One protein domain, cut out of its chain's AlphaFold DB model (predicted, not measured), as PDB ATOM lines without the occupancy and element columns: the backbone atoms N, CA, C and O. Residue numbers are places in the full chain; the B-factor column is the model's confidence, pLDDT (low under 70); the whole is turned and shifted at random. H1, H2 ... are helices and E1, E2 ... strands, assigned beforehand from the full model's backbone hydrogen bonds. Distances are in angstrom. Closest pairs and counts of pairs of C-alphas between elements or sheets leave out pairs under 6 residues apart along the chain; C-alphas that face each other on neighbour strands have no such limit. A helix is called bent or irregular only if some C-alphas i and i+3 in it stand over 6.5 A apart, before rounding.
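What this domain is: This is residues 43 to 160 of the 173 residues of an uncharacterized protein of Nitrospira moscoviensis (UniProt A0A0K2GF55). The long helix H5 makes the core of an elongated model, with H3 and H4 packed crosswise on it; the helical hairpin of H1 and H2 lies towards one end of the long axis, and a small hairpin of strands, E1 and E2, lies at the other. H1 touches H2 alone among the helices, and the strand hairpin comes near the last residues of H3 and H5. The printed part has 118 residues with five named helices and then two named strands, in the order H1 H2 H3 H4 H5 E1 E2; the sheet, E1 - E2, is antiparallel and the class is mostly helix. The whole is loose, with a radius of gyration of the C-alphas of 16.8 A, and spans 56 by 29 by 23 A.

Where its parts are: H1, residues 43 to 65, begins at C-alpha 43 (163.410, 171.630, 140.638) and is 33.0 A long. H2 is residues 67 to 81, 21.1 A, and only just irregular: C-alphas 68 and 71 are 6.8 A apart. H3, residues 85 to 100, 24.1 A, is irregular, with C-alphas 86 and 89 7.4 A apart. H4 is residues 106 to 117, 16.0 A. H5, residues 121 to 143, begins at C-alpha 121 (177.347, 167.420, 157.943) and is 32.9 A long; it is irregular, with C-alphas 122 and 125 7.4 A apart, and has a kink of 27 degrees near residue 128. E1 is residues 147 to 152, 15.1 A, and E2 is residues 155 to 160, 16.2 A, ending at C-alpha 160 (156.182, 143.248, 151.240).

How they stand to each other: H1 and H2 form a helical hairpin at a shallow tilt of 27 degrees, opposite ways; they touch through residues 59 to 63 and 69 to 73 alone, and their closest C-alphas, of Ala 62 and Val 70, are 6.1 A apart. H2 and H5 are close but not clearly touching, with the C-alphas of Cys 78 and Phe 126 closest at 5.4 A. H3, with residues 91 to 98 alone, touches residues 130 to 138 of H5 at a steep tilt of 61 degrees, the same way; the closest C-alphas, of Glu 91 and Val 134, are 6.3 A apart. H4 touches H5 at a steep tilt of 59 degrees, opposite ways; the closest C-alphas, of Ala 110 and Leu 127, are 5.1 A apart. H1 and H5 are apart. The closest C-alphas of H3 and E2, of Arg 99 and Leu 158, are 5.3 A apart. E1 and E2 are an antiparallel hairpin, with N 150 and O 157 at 2.8 A and N 148 and O 159 at 3.0 A within hydrogen-bond range. In H4 every O i to N i+4 pair is within hydrogen-bond range; the counts are 18 of 19 in H1, 9 of 11 in H2, 10 of 12 in H3 and 17 of 19 in H5.

The domain as a whole: The two C-alphas farthest apart, of Glu 65 and Asp 153, are 57.5 A apart. The printed part has no cut, and the six links between its named elements are tight. The mean pLDDT of the printed part is 76.1; residues 43 to 56, 78 to 86 and 145 to 160 are under 70.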
ATOM      1  N   GLY A  43     164.240 170.681 139.875       37.88
ATOM      2  CA  GLY A  43     163.410 171.630 140.638       37.88
ATOM      3  C   GLY A  43     163.170 171.209 142.093       37.88
ATOM      4  O   GLY A  43     162.881 172.031 142.966       37.88
ATOM      5  N   LYS A  44     163.303 169.910 142.384       45.22
ATOM      6  CA  LYS A  44     163.164 169.353 143.738       45.22
ATOM      7  C   LYS A  44     164.488 169.412 144.509       45.22
ATOM      8  O   LYS A  44     164.462 169.741 145.695       45.22
ATOM      9  N   ARG A  45     165.630 169.193 143.840       48.62
ATOM     10  CA  ARG A  45     166.974 169.432 144.404       48.62
ATOM     11  C   ARG A  45     167.178 170.902 144.780       48.62
ATOM     12  O   ARG A  45     167.666 171.174 145.872       48.62
ATOM     13  N   ILE A  46     166.711 171.831 143.940       46.59
ATOM     14  CA  ILE A  46     166.760 173.278 144.208       46.59
ATOM     15  C   ILE A  46     166.000 173.626 145.494       46.59
ATOM     16  O   ILE A  46     166.541 174.295 146.361       46.59
ATOM     17  N   ARG A  47     164.784 173.102 145.698       46.31
ATOM     18  CA  ARG A  47     164.013 173.382 146.924       46.31
ATOM     19  C   ARG A  47     164.647 172.820 148.195       46.31
ATOM     20  O   ARG A  47     164.539 173.456 149.244       46.31
ATOM     21  N   ILE A  48     165.297 171.649 148.121       50.91
ATOM     22  CA  ILE A  48     166.059 171.097 149.253       50.91
ATOM     23  C   ILE A  48     167.225 172.020 149.601       50.91
ATOM     24  O   ILE A  48     167.346 172.408 150.762       50.91
ATOM     25  N   ARG A  49     167.979 172.420 148.574       50.03
ATOM     26  CA  ARG A  49     169.118 173.329 148.653       50.03
ATOM     27  C   ARG A  49     168.745 174.704 149.221       50.03
ATOM     28  O   ARG A  49     169.396 175.119 150.163       50.03
ATOM     29  N   MET A  50     167.654 175.332 148.776       48.50
ATOM     30  CA  MET A  50     167.270 176.684 149.229       48.50
ATOM     31  C   MET A  50     166.985 176.788 150.734       48.50
ATOM     32  O   MET A  50     167.359 177.763 151.359       48.50
ATOM     33  N   TYR A  51     166.383 175.777 151.365       57.81
ATOM     34  CA  TYR A  51     166.212 175.798 152.831       57.81
ATOM     35  C   TYR A  51     167.503 175.495 153.565       57.81
ATOM     36  O   TYR A  51     167.696 176.011 154.652       57.81
ATOM     37  N   CYS A  52     168.354 174.627 153.006       59.62
ATOM     38  CA  CYS A  52     169.687 174.459 153.556       59.62
ATOM     39  C   CYS A  52     170.405 175.804 153.498       59.62
ATOM     40  O   CYS A  52     170.917 176.196 154.521       59.62
ATOM     41  N   GLU A  53     170.319 176.557 152.403       61.12
ATOM     42  CA  GLU A  53     170.928 177.886 152.260       61.12
ATOM     43  C   GLU A  53     170.301 178.950 153.185       61.12
ATOM     44  O   GLU A  53     171.031 179.695 153.832       61.12
ATOM     45  N   GLU A  54     168.972 179.018 153.319       65.00
ATOM     46  CA  GLU A  54     168.290 179.964 154.224       65.00
ATOM     47  C   GLU A  54     168.576 179.660 155.698       65.00
ATOM     48  O   GLU A  54     168.864 180.554 156.492       65.00
ATOM     49  N   VAL A  55     168.508 178.381 156.072       66.69
ATOM     50  CA  VAL A  55     168.791 177.935 157.433       66.69
ATOM     51  C   VAL A  55     170.278 178.075 157.735       66.69
ATOM     52  O   VAL A  55     170.613 178.556 158.808       66.69
ATOM     53  N   ASP A  56     171.155 177.743 156.791       69.69
ATOM     54  CA  ASP A  56     172.602 177.942 156.903       69.69
ATOM     55  C   ASP A  56     172.940 179.427 157.039       69.69
ATOM     56  O   ASP A  56     173.698 179.795 157.922       69.69
ATOM     57  N   THR A  57     172.269 180.323 156.307       76.06
ATOM     58  CA  THR A  57     172.435 181.776 156.490       76.06
ATOM     59  C   THR A  57     172.060 182.218 157.908       76.06
ATOM     60  O   THR A  57     172.762 183.029 158.516       76.06
ATOM     61  N   LEU A  58     170.970 181.679 158.466       74.69
ATOM     62  CA  LEU A  58     170.573 181.950 159.850       74.69
ATOM     63  C   LEU A  58     171.562 181.355 160.861       74.69
ATOM     64  O   LEU A  58     171.823 181.983 161.883       74.69
ATOM     65  N   PHE A  59     172.131 180.181 160.579       76.94
ATOM     66  CA  PHE A  59     173.157 179.563 161.417       76.94
ATOM     67  C   PHE A  59     174.485 180.308 161.360       76.94
ATOM     68  O   PHE A  59     175.072 180.526 162.407       76.94
ATOM     69  N   VAL A  60     174.928 180.760 160.187       81.19
ATOM     70  CA  VAL A  60     176.144 181.566 160.012       81.19
ATOM     71  C   VAL A  60     176.026 182.886 160.771       81.19
ATOM     72  O   VAL A  60     176.955 183.274 161.475       81.19
ATOM     73  N   ARG A  61     174.869 183.559 160.695       82.00
ATOM     74  CA  ARG A  61     174.618 184.763 161.505       82.00
ATOM     75  C   ARG A  61     174.604 184.453 162.996       82.00
ATOM     76  O   ARG A  61     175.238 185.164 163.764       82.00
ATOM     77  N   ALA A  62     173.941 183.373 163.406       83.12
ATOM     78  CA  ALA A  62     173.925 182.963 164.805       83.12
ATOM     79  C   ALA A  62     175.321 182.577 165.318       83.12
ATOM     80  O   ALA A  62     175.655 182.915 166.441       83.12
ATOM     81  N   GLU A  63     176.167 181.937 164.509       84.44
ATOM     82  CA  GLU A  63     177.558 181.633 164.868       84.44
ATOM     83  C   GLU A  63     178.388 182.904 165.082       84.44
ATOM     84  O   GLU A  63     179.246 182.921 165.961       84.44
ATOM     85  N   ALA A  64     178.117 183.961 164.313       87.50
ATOM     86  CA  ALA A  64     178.803 185.243 164.439       87.50
ATOM     87  C   ALA A  64     178.290 186.095 165.615       87.50
ATOM     88  O   ALA A  64     179.081 186.764 166.274       87.50
ATOM     89  N   GLU A  65     176.979 186.090 165.867       90.75
ATOM     90  CA  GLU A  65     176.333 186.996 166.825       90.75
ATOM     91  C   GLU A  65     176.057 186.350 168.194       90.75
ATOM     92  O   GLU A  65     176.115 187.030 169.216       90.75
ATOM     93  N   CYS A  66     175.733 185.053 168.237       87.44
ATOM     94  CA  CYS A  66     175.374 184.326 169.460       87.44
ATOM     95  C   CYS A  66     175.645 182.808 169.322       87.44
ATOM     96  O   CYS A  66     174.716 182.008 169.124       87.44
ATOM     97  N   PRO A  67     176.916 182.378 169.418       85.19
ATOM     98  CA  PRO A  67     177.305 180.983 169.209       85.19
ATOM     99  C   PRO A  67     176.660 180.017 170.218       85.19
ATOM    100  O   PRO A  67     176.430 178.849 169.903       85.19
ATOM    101  N   GLU A  68     176.287 180.488 171.408       86.75
ATOM    102  CA  GLU A  68     175.602 179.695 172.432       86.75
ATOM    103  C   GLU A  68     174.181 179.291 172.012       86.75
ATOM    104  O   GLU A  68     173.662 178.273 172.481       86.75
ATOM    105  N   ALA A  69     173.541 180.049 171.114       81.12
ATOM    106  CA  ALA A  69     172.201 179.754 170.610       81.12
ATOM    107  C   ALA A  69     172.198 178.680 169.508       81.12
ATOM    108  O   ALA A  69     171.179 178.009 169.297       81.12
ATOM    109  N   VAL A  70     173.331 178.469 168.832       79.19
ATOM    110  CA  VAL A  70     173.468 177.562 167.680       79.19
ATOM    111  C   VAL A  70     173.028 176.124 168.004       79.19
ATOM    112  O   VAL A  70     172.207 175.576 167.258       79.19
ATOM    113  N   PRO A  71     173.435 175.496 169.128       74.88
ATOM    114  CA  PRO A  71     172.949 174.165 169.493       74.88
ATOM    115  C   PRO A  71     171.421 174.092 169.649       74.88
ATOM    116  O   PRO A  71     170.789 173.130 169.197       74.88
ATOM    117  N   PHE A  72     170.803 175.120 170.240       79.25
ATOM    118  CA  PHE A  72     169.351 175.186 170.443       79.25
ATOM    119  C   PHE A  72     168.602 175.403 169.128       79.25
ATOM    120  O   PHE A  72     167.559 174.785 168.895       79.25
ATOM    121  N   MET A  73     169.152 176.229 168.237       77.19
ATOM    122  CA  MET A  73     168.632 176.418 166.887       77.19
ATOM    123  C   MET A  73     168.678 175.110 166.096       77.19
ATOM    124  O   MET A  73     167.670 174.738 165.491       77.19
ATOM    125  N   TYR A  74     169.776 174.345 166.178       72.56
ATOM    126  CA  TYR A  74     169.865 173.015 165.564       72.56
ATOM    127  C   TYR A  74     168.814 172.073 166.135       72.56
ATOM    128  O   TYR A  74     168.078 171.440 165.377       72.56
ATOM    129  N   GLN A  75     168.673 172.007 167.458       70.12
ATOM    130  CA  GLN A  75     167.670 171.163 168.103       70.12
ATOM    131  C   GLN A  75     166.241 171.524 167.662       70.12
ATOM    132  O   GLN A  75     165.413 170.640 167.409       70.12
ATOM    133  N   ARG A  76     165.946 172.820 167.536       74.00
ATOM    134  CA  ARG A  76     164.634 173.322 167.127       74.00
ATOM    135  C   ARG A  76     164.370 173.042 165.648       74.00
ATOM    136  O   ARG A  76     163.328 172.469 165.327       74.00
ATOM    137  N   ALA A  77     165.334 173.320 164.771       70.31
ATOM    138  CA  ALA A  77     165.278 172.968 163.354       70.31
ATOM    139  C   ALA A  77     165.081 171.457 163.162       70.31
ATOM    140  O   ALA A  77     164.254 171.037 162.353       70.31
ATOM    141  N   CYS A  78     165.741 170.630 163.981       67.19
ATOM    142  CA  CYS A  78     165.522 169.190 163.985       67.19
ATOM    143  C   CYS A  78     164.070 168.837 164.330       67.19
ATOM    144  O   CYS A  78     163.442 168.039 163.638       67.19
ATOM    145  N   ARG A  79     163.516 169.421 165.399       67.62
ATOM    146  CA  ARG A  79     162.155 169.122 165.864       67.62
ATOM    147  C   ARG A  79     161.101 169.470 164.810       67.62
ATOM    148  O   ARG A  79     160.256 168.630 164.508       67.62
ATOM    149  N   TYR A  80     161.170 170.666 164.226       67.19
ATOM    150  CA  TYR A  80     160.217 171.096 163.197       67.19
ATOM    151  C   TYR A  80     160.453 170.393 161.858       67.19
ATOM    152  O   TYR A  80     159.501 169.972 161.201       67.19
ATOM    153  N   GLY A  81     161.716 170.167 161.492       67.38
ATOM    154  CA  GLY A  81     162.085 169.383 160.318       67.38
ATOM    155  C   GLY A  81     161.491 167.974 160.360       67.38
ATOM    156  O   GLY A  81     160.930 167.523 159.366       67.38
ATOM    157  N   MET A  82     161.509 167.305 161.520       59.81
ATOM    158  CA  MET A  82     160.967 165.946 161.694       59.81
ATOM    159  C   MET A  82     159.447 165.835 161.483       59.81
ATOM    160  O   MET A  82     158.954 164.725 161.243       59.81
ATOM    161  N   ALA A  83     158.714 166.944 161.616       60.38
ATOM    162  CA  ALA A  83     157.265 167.027 161.423       60.38
ATOM    163  C   ALA A  83     156.872 167.437 159.991       60.38
ATOM    164  O   ALA A  83     155.708 167.333 159.614       60.38
ATOM    165  N   SER A  84     157.830 167.880 159.176       65.12
ATOM    166  CA  SER A  84     157.572 168.333 157.812       65.12
ATOM    167  C   SER A  84     157.436 167.164 156.830       65.12
ATOM    168  O   SER A  84     158.278 166.263 156.795       65.12
ATOM    169  N   GLN A  85     156.442 167.232 155.931       65.88
ATOM    170  CA  GLN A  85     156.311 166.297 154.798       65.88
ATOM    171  C   GLN A  85     157.507 166.342 153.828       65.88
ATOM    172  O   GLN A  85     157.690 165.448 153.003       65.88
ATOM    173  N   ARG A  86     158.371 167.352 153.949       67.62
ATOM    174  CA  ARG A  86     159.584 167.520 153.143       67.62
ATOM    175  C   ARG A  86     160.490 166.286 153.141       67.62
ATOM    176  O   ARG A  86     161.070 165.953 152.111       67.62
ATOM    177  N   TRP A  87     160.593 165.589 154.272       76.56
ATOM    178  CA  TRP A  87     161.497 164.445 154.426       76.56
ATOM    179  C   TRP A  87     160.893 163.119 153.969       76.56
ATOM    180  O   TRP A  87     161.578 162.105 154.030       76.56
ATOM    181  N   VAL A  88     159.656 163.097 153.460       80.25
ATOM    182  CA  VAL A  88     158.967 161.859 153.053       80.25
ATOM    183  C   VAL A  88     159.778 161.058 152.031       80.25
ATOM    184  O   VAL A  88     159.855 159.835 152.129       80.25
ATOM    185  N   LYS A  89     160.436 161.720 151.074       82.00
ATOM    186  CA  LYS A  89     161.309 161.033 150.105       82.00
ATOM    187  C   LYS A  89     162.533 160.411 150.769       82.00
ATOM    188  O   LYS A  89     162.852 159.255 150.499       82.00
ATOM    189  N   THR A  90     163.178 161.153 151.663       84.94
ATOM    190  CA  THR A  90     164.318 160.675 152.448       84.94
ATOM    191  C   THR A  90     163.907 159.500 153.331       84.94
ATOM    192  O   THR A  90     164.598 158.489 153.361       84.94
ATOM    193  N   GLU A  91     162.744 159.574 153.982       89.44
ATOM    194  CA  GLU A  91     162.186 158.475 154.772       89.44
ATOM    195  C   GLU A  91     161.936 157.223 153.914       89.44
ATOM    196  O   GLU A  91     162.332 156.129 154.317       89.44
ATOM    197  N   LYS A  92     161.355 157.370 152.712       87.88
ATOM    198  CA  LYS A  92     161.177 156.261 151.756       87.88
ATOM    199  C   LYS A  92     162.514 155.650 151.333       87.88
ATOM    200  O   LYS A  92     162.639 154.430 151.270       87.88
ATOM    201  N   GLN A  93     163.530 156.471 151.078       88.94
ATOM    202  CA  GLN A  93     164.863 155.993 150.707       88.94
ATOM    203  C   GLN A  93     165.546 155.228 151.847       88.94
ATOM    204  O   GLN A  93     166.092 154.149 151.617       88.94
ATOM    205  N   ILE A  94     165.459 155.740 153.077       91.12
ATOM    206  CA  ILE A  94     165.936 155.035 154.272       91.12
ATOM    207  C   ILE A  94     165.236 153.678 154.390       91.12
ATOM    208  O   ILE A  94     165.882 152.665 154.650       91.12
ATOM    209  N   GLU A  95     163.922 153.637 154.176       90.75
ATOM    210  CA  GLU A  95     163.161 152.394 154.217       90.75
ATOM    211  C   GLU A  95     163.618 151.390 153.149       90.75
ATOM    212  O   GLU A  95     163.817 150.221 153.472       90.75
ATOM    213  N   MET A  96     163.864 151.829 151.910       88.94
ATOM    214  CA  MET A  96     164.411 150.960 150.860       88.94
ATOM    215  C   MET A  96     165.763 150.352 151.253       88.94
ATOM    216  O   MET A  96     166.011 149.174 150.997       88.94
ATOM    217  N   TRP A  97     166.638 151.123 151.903       88.69
ATOM    218  CA  TRP A  97     167.902 150.590 152.414       88.69
ATOM    219  C   TRP A  97     167.695 149.582 153.544       88.69
ATOM    220  O   TRP A  97     168.347 148.541 153.554       88.69
ATOM    221  N   LEU A  98     166.754 149.838 154.453       89.44
ATOM    222  CA  LEU A  98     166.416 148.907 155.531       89.44
ATOM    223  C   LEU A  98     165.786 147.604 155.019       89.44
ATOM    224  O   LEU A  98     166.000 146.567 155.642       89.44
ATOM    225  N   ARG A  99     165.064 147.633 153.888       85.62
ATOM    226  CA  ARG A  99     164.557 146.424 153.209       85.62
ATOM    227  C   ARG A  99     165.684 145.543 152.676       85.62
ATOM    228  O   ARG A  99     165.599 144.326 152.773       85.62
ATOM    229  N   LYS A 100     166.742 146.154 152.132       85.62
ATOM    230  CA  LYS A 100     167.914 145.428 151.612       85.62
ATOM    231  C   LYS A 100     168.844 144.947 152.722       85.62
ATOM    232  O   LYS A 100     169.436 143.884 152.612       85.62
ATOM    233  N   ASN A 101     169.024 145.755 153.765       86.06
ATOM    234  CA  ASN A 101     169.876 145.419 154.897       86.06
ATOM    235  C   ASN A 101     169.383 146.103 156.176       86.06
ATOM    236  O   ASN A 101     169.775 147.227 156.516       86.06
ATOM    237  N   TYR A 102     168.564 145.378 156.936       86.12
ATOM    238  CA  TYR A 102     167.995 145.860 158.192       86.12
ATOM    239  C   TYR A 102     169.049 146.114 159.287       86.12
ATOM    240  O   TYR A 102     168.846 146.944 160.184       86.12
ATOM    241  N   ARG A 103     170.203 145.436 159.223       87.62
ATOM    242  CA  ARG A 103     171.277 145.572 160.220       87.62
ATOM    243  C   ARG A 103     172.012 146.909 160.107       87.62
ATOM    244  O   ARG A 103     172.680 147.307 161.056       87.62
ATOM    245  N   THR A 104     171.826 147.649 159.012       89.88
ATOM    246  CA  THR A 104     172.443 148.967 158.816       89.88
ATOM    247  C   THR A 104     172.136 149.910 159.983       89.88
ATOM    248  O   THR A 104     170.982 150.091 160.396       89.88
ATOM    249  N   MET A 105     173.192 150.504 160.540       93.44
ATOM    250  CA  MET A 105     173.094 151.414 161.678       93.44
ATOM    251  C   MET A 105     172.589 152.797 161.247       93.44
ATOM    252  O   MET A 105     173.022 153.295 160.208       93.44
ATOM    253  N   PRO A 106     171.733 153.461 162.049       93.94
ATOM    254  CA  PRO A 106     171.256 154.814 161.755       93.94
ATOM    255  C   PRO A 106     172.371 155.842 161.517       93.94
ATOM    256  O   PRO A 106     172.203 156.737 160.700       93.94
ATOM    257  N   THR A 107     173.519 155.692 162.187       94.94
ATOM    258  CA  THR A 107     174.717 156.521 161.972       94.94
ATOM    259  C   THR A 107     175.248 156.395 160.548       94.94
ATOM    260  O   THR A 107     175.380 157.404 159.866       94.94
ATOM    261  N   ARG A 108     175.435 155.165 160.056       94.94
ATOM    262  CA  ARG A 108     175.848 154.911 158.667       94.94
ATOM    263  C   ARG A 108     174.816 155.396 157.652       94.94
ATOM    264  O   ARG A 108     175.186 155.925 156.614       94.94
ATOM    265  N   ILE A 109     173.526 155.238 157.950       93.44
ATOM    266  CA  ILE A 109     172.452 155.765 157.094       93.44
ATOM    267  C   ILE A 109     172.568 157.288 156.970       93.44
ATOM    268  O   ILE A 109     172.473 157.810 155.865       93.44
ATOM    269  N   ALA A 110     172.804 157.995 158.078       92.19
ATOM    270  CA  ALA A 110     173.000 159.441 158.061       92.19
ATOM    271  C   ALA A 110     174.225 159.850 157.227       92.19
ATOM    272  O   ALA A 110     174.115 160.767 156.417       92.19
ATOM    273  N   ASP A 111     175.343 159.131 157.356       92.69
ATOM    274  CA  ASP A 111     176.551 159.381 156.556       92.69
ATOM    275  C   ASP A 111     176.287 159.223 155.050       92.69
ATOM    276  O   ASP A 111     176.689 160.071 154.252       92.69
ATOM    277  N   TYR A 112     175.526 158.199 154.649       91.31
ATOM    278  CA  TYR A 112     175.119 158.039 153.252       91.31
ATOM    279  C   TYR A 112     174.211 159.165 152.765       91.31
ATOM    280  O   TYR A 112     174.350 159.613 151.629       91.31
ATOM    281  N   LEU A 113     173.283 159.636 153.602       87.00
ATOM    282  CA  LEU A 113     172.398 160.742 153.239       87.00
ATOM    283  C   LEU A 113     173.179 162.041 153.029       87.00
ATOM    284  O   LEU A 113     172.918 162.733 152.049       87.00
ATOM    285  N   ILE A 114     174.153 162.333 153.892       86.06
ATOM    286  CA  ILE A 114     175.060 163.480 153.752       86.06
ATOM    287  C   ILE A 114     175.817 163.392 152.424       86.06
ATOM    288  O   ILE A 114     175.756 164.315 151.613       86.06
ATOM    289  N   ALA A 115     176.459 162.252 152.156       86.19
ATOM    290  CA  ALA A 115     177.275 162.071 150.959       86.19
ATOM    291  C   ALA A 115     176.461 162.130 149.651       86.19
ATOM    292  O   ALA A 115     176.908 162.744 148.673       86.19
ATOM    293  N   TYR A 116     175.282 161.500 149.640       82.81
ATOM    294  CA  TYR A 116     174.432 161.353 148.457       82.81
ATOM    295  C   TYR A 116     173.630 162.618 148.148       82.81
ATOM    296  O   TYR A 116     173.608 163.073 147.008       82.81
ATOM    297  N   HIS A 117     172.986 163.206 149.162       78.31
ATOM    298  CA  HIS A 117     172.126 164.383 148.989       78.31
ATOM    299  C   HIS A 117     172.866 165.708 149.169       78.31
ATOM    300  O   HIS A 117     172.237 166.755 149.055       78.31
ATOM    301  N   LYS A 118     174.178 165.673 149.444       76.44
ATOM    302  CA  LYS A 118     175.003 166.863 149.717       76.44
ATOM    303  C   LYS A 118     174.404 167.731 150.831       76.44
ATOM    304  O   LYS A 118     174.381 168.951 150.736       76.44
ATOM    305  N   ILE A 119     173.880 167.076 151.867       78.00
ATOM    306  CA  ILE A 119     173.345 167.743 153.058       78.00
ATOM    307  C   ILE A 119     174.522 168.166 153.936       78.00
ATOM    308  O   ILE A 119     175.496 167.423 154.043       78.00
ATOM    309  N   ASP A 120     174.412 169.319 154.589       76.94
ATOM    310  CA  ASP A 120     175.401 169.790 155.558       76.94
ATOM    311  C   ASP A 120     175.676 168.718 156.646       76.94
ATOM    312  O   ASP A 120     174.737 168.246 157.308       76.94
ATOM    313  N   PRO A 121     176.949 168.324 156.867       80.62
ATOM    314  CA  PRO A 121     177.347 167.420 157.943       80.62
ATOM    315  C   PRO A 121     176.862 167.824 159.341       80.62
ATOM    316  O   PRO A 121     176.620 166.945 160.172       80.62
ATOM    317  N   ARG A 122     176.653 169.116 159.616       78.00
ATOM    318  CA  ARG A 122     176.101 169.608 160.889       78.00
ATOM    319  C   ARG A 122     174.681 169.089 161.143       78.00
ATOM    320  O   ARG A 122     174.275 168.918 162.290       78.00
ATOM    321  N   MET A 123     173.945 168.701 160.094       77.00
ATOM    322  CA  MET A 123     172.639 168.040 160.209       77.00
ATOM    323  C   MET A 123     172.729 166.543 160.554       77.00
ATOM    324  O   MET A 123     171.699 165.878 160.689       77.00
ATOM    325  N   LYS A 124     173.922 165.963 160.728       83.62
ATOM    326  CA  LYS A 124     174.077 164.536 161.061       83.62
ATOM    327  C   LYS A 124     173.233 164.085 162.268       83.62
ATOM    328  O   LYS A 124     172.573 163.048 162.144       83.62
ATOM    329  N   PRO A 125     173.143 164.827 163.392       83.50
ATOM    330  CA  PRO A 125     172.280 164.447 164.514       83.50
ATOM    331  C   PRO A 125     170.794 164.346 164.132       83.50
ATOM    332  O   PRO A 125     170.110 163.405 164.545       83.50
ATOM    333  N   PHE A 126     170.306 165.261 163.286       83.31
ATOM    334  CA  PHE A 126     168.951 165.208 162.732       83.31
ATOM    335  C   PHE A 126     168.731 163.927 161.926       83.31
ATOM    336  O   PHE A 126     167.776 163.186 162.165       83.31
ATOM    337  N   LEU A 127     169.638 163.648 160.988       86.56
ATOM    338  CA  LEU A 127     169.530 162.516 160.071       86.56
ATOM    339  C   LEU A 127     169.612 161.174 160.808       86.56
ATOM    340  O   LEU A 127     168.892 160.237 160.460       86.56
ATOM    341  N   ILE A 128     170.414 161.091 161.874       89.06
ATOM    342  CA  ILE A 128     170.445 159.929 162.772       89.06
ATOM    343  C   ILE A 128     169.067 159.716 163.409       89.06
ATOM    344  O   ILE A 128     168.565 158.588 163.430       89.06
ATOM    345  N   ASN A 129     168.431 160.777 163.912       86.69
ATOM    346  CA  ASN A 129     167.103 160.688 164.518       86.69
ATOM    347  C   ASN A 129     166.016 160.333 163.493       86.69
ATOM    348  O   ASN A 129     165.153 159.500 163.786       86.69
ATOM    349  N   LEU A 130     166.096 160.874 162.274       87.50
ATOM    350  CA  LEU A 130     165.224 160.498 161.162       87.50
ATOM    351  C   LEU A 130     165.362 159.004 160.839       87.50
ATOM    352  O   LEU A 130     164.367 158.277 160.809       87.50
ATOM    353  N   ALA A 131     166.593 158.511 160.696       91.88
ATOM    354  CA  ALA A 131     166.867 157.103 160.429       91.88
ATOM    355  C   ALA A 131     166.390 156.182 161.564       91.88
ATOM    356  O   ALA A 131     165.806 155.130 161.296       91.88
ATOM    357  N   ARG A 132     166.562 156.582 162.834       91.94
ATOM    358  CA  ARG A 132     166.016 155.859 163.997       91.94
ATOM    359  C   ARG A 132     164.490 155.773 163.945       91.94
ATOM    360  O   ARG A 132     163.950 154.680 164.110       91.94
ATOM    361  N   LYS A 133     163.802 156.888 163.669       90.62
ATOM    362  CA  LYS A 133     162.334 156.943 163.538       90.62
ATOM    363  C   LYS A 133     161.854 155.992 162.442       90.62
ATOM    364  O   LYS A 133     160.979 155.163 162.690       90.62
ATOM    365  N   VAL A 134     162.458 156.052 161.253       91.06
ATOM    366  CA  VAL A 134     162.101 155.167 160.131       91.06
ATOM    367  C   VAL A 134     162.356 153.701 160.491       91.06
ATOM    368  O   VAL A 134     161.471 152.868 160.298       91.06
ATOM    369  N   LYS A 135     163.514 153.377 161.085       92.50
ATOM    370  CA  LYS A 135     163.863 152.007 161.495       92.50
ATOM    371  C   LYS A 135     162.911 151.448 162.550       92.50
ATOM    372  O   LYS A 135     162.529 150.282 162.460       92.50
ATOM    373  N   ALA A 136     162.481 152.267 163.507       90.19
ATOM    374  CA  ALA A 136     161.478 151.882 164.496       90.19
ATOM    375  C   ALA A 136     160.118 151.583 163.841       90.19
ATOM    376  O   ALA A 136     159.534 150.533 164.105       90.19
ATOM    377  N   ARG A 137     159.644 152.445 162.927       88.81
ATOM    378  CA  ARG A 137     158.399 152.206 162.168       88.81
ATOM    379  C   ARG A 137     158.485 150.964 161.283       88.81
ATOM    380  O   ARG A 137     157.507 150.236 161.147       88.81
ATOM    381  N   PHE A 138     159.642 150.725 160.673       87.56
ATOM    382  CA  PHE A 138     159.890 149.538 159.860       87.56
ATOM    383  C   PHE A 138     159.861 148.262 160.709       87.56
ATOM    384  O   PHE A 138     159.178 147.307 160.356       87.56
ATOM    385  N   ARG A 139     160.510 148.279 161.883       88.06
ATOM    386  CA  ARG A 139     160.452 147.184 162.864       88.06
ATOM    387  C   ARG A 139     159.016 146.874 163.285       88.06
ATOM    388  O   ARG A 139     158.636 145.714 163.301       88.06
ATOM    389  N   MET A 140     158.212 147.897 163.582       83.25
ATOM    390  CA  MET A 140     156.804 147.705 163.951       83.25
ATOM    391  C   MET A 140     155.994 147.041 162.830       83.25
ATOM    392  O   MET A 140     155.195 146.155 163.106       83.25
ATOM    393  N   ARG A 141     156.213 147.428 161.565       81.44
ATOM    394  CA  ARG A 141     155.546 146.795 160.413       81.44
ATOM    395  C   ARG A 141     155.985 145.344 160.206       81.44
ATOM    396  O   ARG A 141     155.128 144.493 160.003       81.44
ATOM    397  N   ARG A 142     157.282 145.051 160.350       75.50
ATOM    398  CA  ARG A 142     157.820 143.678 160.323       75.50
ATOM    399  C   ARG A 142     157.200 142.807 161.423       75.50
ATOM    400  O   ARG A 142     156.723 141.719 161.139       75.50
ATOM    401  N   ASN A 143     157.143 143.308 162.657       76.62
ATOM    402  CA  ASN A 143     156.584 142.569 163.797       76.62
ATOM    403  C   ASN A 143     155.075 142.297 163.666       76.62
ATOM    404  O   ASN A 143     154.576 141.366 164.282       76.62
ATOM    405  N   ARG A 144     154.350 143.097 162.875       74.81
ATOM    406  CA  ARG A 144     152.919 142.905 162.582       74.81
ATOM    407  C   ARG A 144     152.656 141.938 161.418       74.81
ATOM    408  O   ARG A 144     151.517 141.840 160.986       74.81
ATOM    409  N   GLY A 145     153.684 141.281 160.875       62.34
ATOM    410  CA  GLY A 145     153.538 140.349 159.748       62.34
ATOM    411  C   GLY A 145     153.258 141.017 158.397       62.34
ATOM    412  O   GLY A 145     152.985 140.328 157.426       62.34
ATOM    413  N   ILE A 146     153.352 142.350 158.311       61.84
ATOM    414  CA  ILE A 146     153.145 143.106 157.060       61.84
ATOM    415  C   ILE A 146     154.364 142.955 156.130       61.84
ATOM    416  O   ILE A 146     154.270 143.128 154.921       61.84
ATOM    417  N   ILE A 147     155.535 142.639 156.691       62.16
ATOM    418  CA  ILE A 147     156.769 142.457 155.926       62.16
ATOM    419  C   ILE A 147     157.415 141.142 156.354       62.16
ATOM    420  O   ILE A 147     157.813 140.997 157.514       62.16
ATOM    421  N   GLU A 148     157.522 140.200 155.423       61.28
ATOM    422  CA  GLU A 148     158.119 138.882 155.639       61.28
ATOM    423  C   GLU A 148     159.608 138.929 155.275       61.28
ATOM    424  O   GLU A 148     160.012 139.605 154.327       61.28
ATOM    425  N   VAL A 149     160.454 138.244 156.049       61.16
ATOM    426  CA  VAL A 149     161.889 138.128 155.752       61.16
ATOM    427  C   VAL A 149     162.142 136.749 155.180       61.16
ATOM    428  O   VAL A 149     162.041 135.762 155.902       61.16
ATOM    429  N   ARG A 150     162.480 136.688 153.895       59.44
ATOM    430  CA  ARG A 150     162.897 135.464 153.216       59.44
ATOM    431  C   ARG A 150     164.408 135.456 153.089       59.44
ATOM    432  O   ARG A 150     165.011 136.455 152.713       59.44
ATOM    433  N   VAL A 151     165.035 134.332 153.402       58.62
ATOM    434  CA  VAL A 151     166.458 134.148 153.112       58.62
ATOM    435  C   VAL A 151     166.560 133.610 151.690       58.62
ATOM    436  O   VAL A 151     166.071 132.519 151.414       58.62
ATOM    437  N   VAL A 152     167.161 134.389 150.795       58.97
ATOM    438  CA  VAL A 152     167.442 133.994 149.408       58.97
ATOM    439  C   VAL A 152     168.956 134.024 149.240       58.97
ATOM    440  O   VAL A 152     169.587 135.040 149.541       58.97
ATOM    441  N   ASP A 153     169.550 132.900 148.841       57.19
ATOM    442  CA  ASP A 153     170.999 132.743 148.632       57.19
ATOM    443  C   ASP A 153     171.860 133.163 149.840       57.19
ATOM    444  O   ASP A 153     172.859 133.875 149.719       57.19
ATOM    445  N   GLY A 154     171.430 132.788 151.049       62.88
ATOM    446  CA  GLY A 154     172.133 133.124 152.295       62.88
ATOM    447  C   GLY A 154     172.051 134.601 152.707       62.88
ATOM    448  O   GLY A 154     172.689 135.000 153.682       62.88
ATOM    449  N   LYS A 155     171.262 135.427 152.007       58.06
ATOM    450  CA  LYS A 155     171.019 136.838 152.342       58.06
ATOM    451  C   LYS A 155     169.568 137.041 152.778       58.06
ATOM    452  O   LYS A 155     168.638 136.607 152.105       58.06
ATOM    453  N   GLU A 156     169.370 137.733 153.901       65.38
ATOM    454  CA  GLU A 156     168.040 138.176 154.338       65.38
ATOM    455  C   GLU A 156     167.479 139.194 153.322       65.38
ATOM    456  O   GLU A 156     168.026 140.288 153.170       65.38
ATOM    457  N   GLN A 157     166.387 138.852 152.638       62.34
ATOM    458  CA  GLN A 157     165.586 139.747 151.799       62.34
ATOM    459  C   GLN A 157     164.218 139.996 152.447       62.34
ATOM    460  O   GLN A 157     163.564 139.071 152.921       62.34
ATOM    461  N   LEU A 158     163.764 141.252 152.471       60.03
ATOM    462  CA  LEU A 158     162.414 141.604 152.927       60.03
ATOM    463  C   LEU A 158     161.436 141.684 151.750       60.03
ATOM    464  O   LEU A 158     161.641 142.473 150.826       60.03
ATOM    465  N   CYS A 159     160.350 140.918 151.837       59.28
ATOM    466  CA  CYS A 159     159.227 140.921 150.907       59.28
ATOM    467  C   CYS A 159     158.034 141.650 151.550       59.28
ATOM    468  O   CYS A 159     157.682 141.383 152.699       59.28
ATOM    469  N   ASP A 160     157.426 142.587 150.820       58.22
ATOM    470  CA  ASP A 160     156.182 143.248 151.240       58.22
ATOM    471  C   ASP A 160     155.048 142.231 151.065       58.22
ATOM    472  O   ASP A 160     154.770 141.803 149.942       58.22
TER     473      ASP A 160